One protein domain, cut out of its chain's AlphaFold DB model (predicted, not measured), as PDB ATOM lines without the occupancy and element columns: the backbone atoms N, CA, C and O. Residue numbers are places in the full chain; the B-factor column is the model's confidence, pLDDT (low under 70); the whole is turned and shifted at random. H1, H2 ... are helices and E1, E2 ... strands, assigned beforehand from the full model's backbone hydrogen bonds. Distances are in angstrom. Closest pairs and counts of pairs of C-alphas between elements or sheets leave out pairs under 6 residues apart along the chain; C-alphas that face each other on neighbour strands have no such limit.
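AT A GLANCE: This is residues 191 to 231 of the 508 residues of an uncharacterized protein of Methylobacterium sp. Leaf111 (UniProt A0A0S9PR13). The parts are strung out nearly in single file along a rod: a two-stranded hairpin, E1 and E2, makes one end, helix H2 stands in the middle, and the short helix H1 makes the other end. The four-residue helix H3 folds back beside the open end of the hairpin. The printed part has 41 residues, with three named helices and two named strands in the order H1, H2, E1, E2, H3; the sheet, E1 - E2, is antiparallel and the class is mixed, helices and strands. The whole is only just loose, close to extended, with a radius of gyration of the C-alphas of 13.4 A and spans of 40 by 17 by 11 A.

HOW THE PARTS SIT: Start at the hairpin of E1, residues 214 to 219, and E2, residues 222 to 227, whose directions stand at 146 degrees. Look across it for N 215 and O 226, 2.8 A apart, and N 224 and O 217, 3.0 A apart, both within hydrogen-bond range. H3, residues 228 to 231, follows E2 directly; its closest C-alphas to E1 are those of Arg 228 and Val 214, 5.4 A apart. H2, residues 201 to 209, is apart from E2 and H3. H1, residues 191 to 196, is close to H2 but not clearly touching: their closest C-alphas, of Leu 196 and Gln 204, are 5.8 A apart, and they run opposite ways at a steep tilt of 55 degrees. In H1 and H2 every O i to N i+4 pair is within hydrogen-bond range; H3 is too short for such a pair.

IN THESE COORDINATES: Find C-alpha 214 at (121.329, 131.002, 160.868); from there E1 runs 14.5 A to Thr 219, and E2 returns over 15.9 A from Gly 222 to Tyr 227. H3 covers 4.8 A and ends at C-alpha 231, at (127.275, 128.867, 155.583). H2 runs 12.0 A from Ser 201 to Leu 209, and H1 runs 8.5 A from C-alpha 191 at (105.920, 152.780, 163.705) to Leu 196.

THE WHOLE: The two C-alphas farthest apart, those of Val 191 and Ser 220, are 42.0 A apart. The printed part has no cut, and its four links are tight. Residues 197 to 203, of which 201 to 203 belong to H2, stand free. The mean pLDDT of the printed part is 83.2, and no printed residue is under 70.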
ATOM      1  N   VAL A 191     105.461 152.644 162.315       90.88
ATOM      2  CA  VAL A 191     105.920 152.780 163.705       90.88
ATOM      3  C   VAL A 191     107.206 151.986 163.927       90.88
ATOM      4  O   VAL A 191     108.181 152.532 164.435       90.88
ATOM      5  N   GLU A 192     107.239 150.716 163.520       87.50
ATOM      6  CA  GLU A 192     108.425 149.861 163.617       87.50
ATOM      7  C   GLU A 192     109.583 150.438 162.799       87.50
ATOM      8  O   GLU A 192     110.691 150.534 163.315       87.50
ATOM      9  N   GLY A 193     109.327 150.914 161.579       90.31
ATOM     10  CA  GLY A 193     110.314 151.587 160.737       90.31
ATOM     11  C   GLY A 193     110.845 152.876 161.363       90.31
ATOM     12  O   GLY A 193     112.053 153.097 161.381       90.31
ATOM     13  N   GLY A 194     109.970 153.699 161.948       91.81
ATOM     14  CA  GLY A 194     110.362 154.921 162.653       91.81
ATOM     15  C   GLY A 194     111.162 154.658 163.933       91.81
ATOM     16  O   GLY A 194     112.055 155.435 164.270       91.81
ATOM     17  N   ILE A 195     110.884 153.555 164.636       89.62
ATOM     18  CA  ILE A 195     111.678 153.106 165.789       89.62
ATOM     19  C   ILE A 195     113.029 152.560 165.316       89.62
ATOM     20  O   ILE A 195     114.055 152.951 165.868       89.62
ATOM     21  N   LEU A 196     113.043 151.712 164.283       90.38
ATOM     22  CA  LEU A 196     114.254 151.124 163.702       90.38
ATOM     23  C   LEU A 196     115.214 152.199 163.195       90.38
ATOM     24  O   LEU A 196     116.384 152.169 163.551       90.38
ATOM     25  N   GLN A 197     114.724 153.208 162.471       91.81
ATOM     26  CA  GLN A 197     115.547 154.319 161.973       91.81
ATOM     27  C   GLN A 197     116.243 155.123 163.082       91.81
ATOM     28  O   GLN A 197     117.231 155.804 162.810       91.81
ATOM     29  N   ARG A 198     115.744 155.066 164.324       92.69
ATOM     30  CA  ARG A 198     116.354 155.738 165.484       92.69
ATOM     31  C   ARG A 198     117.372 154.871 166.223       92.69
ATOM     32  O   ARG A 198     118.068 155.393 167.091       92.69
ATOM     33  N   GLN A 199     117.441 153.574 165.930       93.19
ATOM     34  CA  GLN A 199     118.391 152.671 166.573       93.19
ATOM     35  C   GLN A 199     119.782 152.768 165.925       93.19
ATOM     36  O   GLN A 199     119.892 153.140 164.759       93.19
ATOM     37  N   PRO A 200     120.855 152.415 166.648       90.94
ATOM     38  CA  PRO A 200     122.179 152.189 166.069       90.94
ATOM     39  C   PRO A 200     122.166 151.126 164.952       90.94
ATOM     40  O   PRO A 200     121.316 150.234 164.943       90.94
ATOM     41  N   SER A 201     123.094 151.220 163.992       84.25
ATOM     42  CA  SER A 201     123.095 150.389 162.772       84.25
ATOM     43  C   SER A 201     123.201 148.885 163.044       84.25
ATOM     44  O   SER A 201     122.568 148.092 162.361       84.25
ATOM     45  N   ASP A 202     123.938 148.487 164.078       78.88
ATOM     46  CA  ASP A 202     124.068 147.096 164.523       78.88
ATOM     47  C   ASP A 202     122.736 146.504 165.015       78.88
ATOM     48  O   ASP A 202     122.430 145.340 164.750       78.88
ATOM     49  N   VAL A 203     121.903 147.311 165.676       77.69
ATOM     50  CA  VAL A 203     120.568 146.905 166.145       77.69
ATOM     51  C   VAL A 203     119.560 146.868 164.993       77.69
ATOM     52  O   VAL A 203     118.696 145.988 164.966       77.69
ATOM     53  N   GLN A 204     119.676 147.783 164.026       84.12
ATOM     54  CA  GLN A 204     118.865 147.759 162.803       84.12
ATOM     55  C   GLN A 204     119.118 146.477 162.007       84.12
ATOM     56  O   GLN A 204     118.170 145.766 161.667       84.12
ATOM     57  N   ASP A 205     120.393 146.149 161.787       77.81
ATOM     58  CA  ASP A 205     120.801 144.933 161.091       77.81
ATOM     59  C   ASP A 205     120.317 143.691 161.846       77.81
ATOM     60  O   ASP A 205     119.696 142.811 161.256       77.81
ATOM     61  N   ALA A 206     120.501 143.635 163.168       75.38
ATOM     62  CA  ALA A 206     120.028 142.511 163.973       75.38
ATOM     63  C   ALA A 206     118.504 142.299 163.875       75.38
ATOM     64  O   ALA A 206     118.054 141.157 163.776       75.38
ATOM     65  N   ALA A 207     117.706 143.370 163.870       80.81
ATOM     66  CA  ALA A 207     116.248 143.291 163.785       80.81
ATOM     67  C   ALA A 207     115.742 142.896 162.388       80.81
ATOM     68  O   ALA A 207     114.776 142.145 162.275       80.81
ATOM     69  N   VAL A 208     116.405 143.353 161.322       81.44
ATOM     70  CA  VAL A 208     116.090 142.935 159.943       81.44
ATOM     71  C   VAL A 208     116.503 141.479 159.710       81.44
ATOM     72  O   VAL A 208     115.811 140.728 159.020       81.44
ATOM     73  N   LEU A 209     117.615 141.054 160.311       79.56
ATOM     74  CA  LEU A 209     118.199 139.733 160.106       79.56
ATOM     75  C   LEU A 209     117.686 138.669 161.096       79.56
ATOM     76  O   LEU A 209     118.005 137.493 160.921       79.56
ATOM     77  N   SER A 210     116.868 139.023 162.099       74.88
ATOM     78  CA  SER A 210     116.403 138.090 163.147       74.88
ATOM     79  C   SER A 210     115.523 136.947 162.624       74.88
ATOM     80  O   SER A 210     115.376 135.928 163.294       74.88
ATOM     81  N   GLY A 211     114.912 137.116 161.447       75.62
ATOM     82  CA  GLY A 211     114.102 136.094 160.776       75.62
ATOM     83  C   GLY A 211     114.869 135.253 159.754       75.62
ATOM     84  O   GLY A 211     114.301 134.321 159.182       75.62
ATOM     85  N   ILE A 212     116.139 135.572 159.491       77.25
ATOM     86  CA  ILE A 212     116.946 134.826 158.529       77.25
ATOM     87  C   ILE A 212     117.531 133.604 159.242       77.25
ATOM     88  O   ILE A 212     118.205 133.762 160.261       77.25
ATOM     89  N   PRO A 213     117.302 132.383 158.731       73.56
ATOM     90  CA  PRO A 213     117.847 131.183 159.339       73.56
ATOM     91  C   PRO A 213     119.375 131.268 159.386       73.56
ATOM     92  O   PRO A 213     120.048 131.453 158.365       73.56
ATOM     93  N   VAL A 214     119.902 131.139 160.597       80.62
ATOM     94  CA  VAL A 214     121.329 131.002 160.868       80.62
ATOM     95  C   VAL A 214     121.674 129.529 161.039       80.62
ATOM     96  O   VAL A 214     120.864 128.738 161.523       80.62
ATOM     97  N   GLU A 215     122.878 129.157 160.629       78.69
ATOM     98  CA  GLU A 215     123.406 127.803 160.721       78.69
ATOM     99  C   GLU A 215     124.714 127.827 161.510       78.69
ATOM    100  O   GLU A 215     125.566 128.701 161.325       78.69
ATOM    101  N   THR A 216     124.871 126.867 162.417       83.06
ATOM    102  CA  THR A 216     126.118 126.693 163.159       83.06
ATOM    103  C   THR A 216     127.074 125.881 162.298       83.06
ATOM    104  O   THR A 216     126.863 124.690 162.070       83.06
ATOM    105  N   VAL A 217     128.137 126.517 161.823       84.75
ATOM    106  CA  VAL A 217     129.163 125.868 161.003       84.75
ATOM    107  C   VAL A 217     130.474 125.760 161.766       84.75
ATOM    108  O   VAL A 217     130.803 126.597 162.611       84.75
ATOM    109  N   MET A 218     131.243 124.716 161.467       84.06
ATOM    110  CA  MET A 218     132.579 124.545 162.021       84.06
ATOM    111  C   MET A 218     133.565 125.420 161.240       84.06
ATOM    112  O   MET A 218     133.781 125.227 160.043       84.06
ATOM    113  N   THR A 219     134.169 126.390 161.921       84.75
ATOM    114  CA  THR A 219     135.272 127.202 161.387       84.75
ATOM    115  C   THR A 219     136.596 126.763 162.016       84.75
ATOM    116  O   THR A 219     136.606 126.022 162.996       84.75
ATOM    117  N   SER A 220     137.730 127.226 161.484       85.25
ATOM    118  CA  SER A 220     139.058 126.966 162.072       85.25
ATOM    119  C   SER A 220     139.210 127.498 163.504       85.25
ATOM    120  O   SER A 220     140.093 127.054 164.226       85.25
ATOM    121  N   GLU A 221     138.345 128.426 163.919       86.00
ATOM    122  CA  GLU A 221     138.293 129.008 165.266       86.00
ATOM    123  C   GLU A 221     137.233 128.336 166.166       86.00
ATOM    124  O   GLU A 221     136.991 128.792 167.280       86.00
ATOM    125  N   GLY A 222     136.586 127.264 165.691       81.81
ATOM    126  CA  GLY A 222     135.508 126.557 166.387       81.81
ATOM    127  C   GLY A 222     134.123 126.779 165.769       81.81
ATOM    128  O   GLY A 222     133.982 127.326 164.669       81.81
ATOM    129  N   ALA A 223     133.083 126.316 166.465       83.75
ATOM    130  CA  ALA A 223     131.697 126.441 166.021       83.75
ATOM    131  C   ALA A 223     131.248 127.913 166.054       83.75
ATOM    132  O   ALA A 223     131.240 128.538 167.115       83.75
ATOM    133  N   LYS A 224     130.859 128.461 164.898       83.25
ATOM    134  CA  LYS A 224     130.306 129.818 164.775       83.25
ATOM    135  C   LYS A 224     128.941 129.780 164.103       83.25
ATOM    136  O   LYS A 224     128.715 129.007 163.176       83.25
ATOM    137  N   ILE A 225     128.044 130.642 164.569       80.56
ATOM    138  CA  ILE A 225     126.723 130.846 163.979       80.56
ATOM    139  C   ILE A 225     126.884 131.838 162.824       80.56
ATOM    140  O   ILE A 225     127.302 132.974 163.046       80.56
ATOM    141  N   LEU A 226     126.588 131.410 161.598       82.94
ATOM    142  CA  LEU A 226     126.625 132.248 160.398       82.94
ATOM    143  C   LEU A 226     125.249 132.264 159.726       82.94
ATOM    144  O   LEU A 226     124.485 131.309 159.823       82.94
ATOM    145  N   TYR A 227     124.934 133.332 158.997       83.75
ATOM    146  CA  TYR A 227     123.767 133.341 158.115       83.75
ATOM    147  C   TYR A 227     123.902 132.273 157.024       83.75
ATOM    148  O   TYR A 227     125.003 132.022 156.530       83.75
ATOM    149  N   ARG A 228     122.781 131.662 156.618       78.06
ATOM    150  CA  ARG A 228     122.752 130.551 155.649       78.06
ATOM    151  C   ARG A 228     123.507 130.838 154.344       78.06
ATOM    152  O   ARG A 228     124.164 129.949 153.818       78.06
ATOM    153  N   ASN A 229     123.463 132.070 153.834       79.31
ATOM    154  CA  ASN A 229     124.219 132.473 152.639       79.31
ATOM    155  C   ASN A 229     125.746 132.372 152.826       79.31
ATOM    156  O   ASN A 229     126.452 132.025 151.886       79.31
ATOM    157  N   ASN A 230     126.242 132.612 154.041       80.38
ATOM    158  CA  ASN A 230     127.656 132.521 154.408       80.38
ATOM    159  C   ASN A 230     128.059 131.116 154.893       80.38
ATOM    160  O   ASN A 230     129.248 130.815 155.000       80.38
ATOM    161  N   ALA A 231     127.078 130.260 155.194       79.56
ATOM    162  CA  ALA A 231     127.275 128.867 155.583       79.56
ATOM    163  C   ALA A 231     127.482 127.926 154.378       79.56
ATOM    164  O   ALA A 231     127.980 126.811 154.546       79.56
TER     165      ALA A 231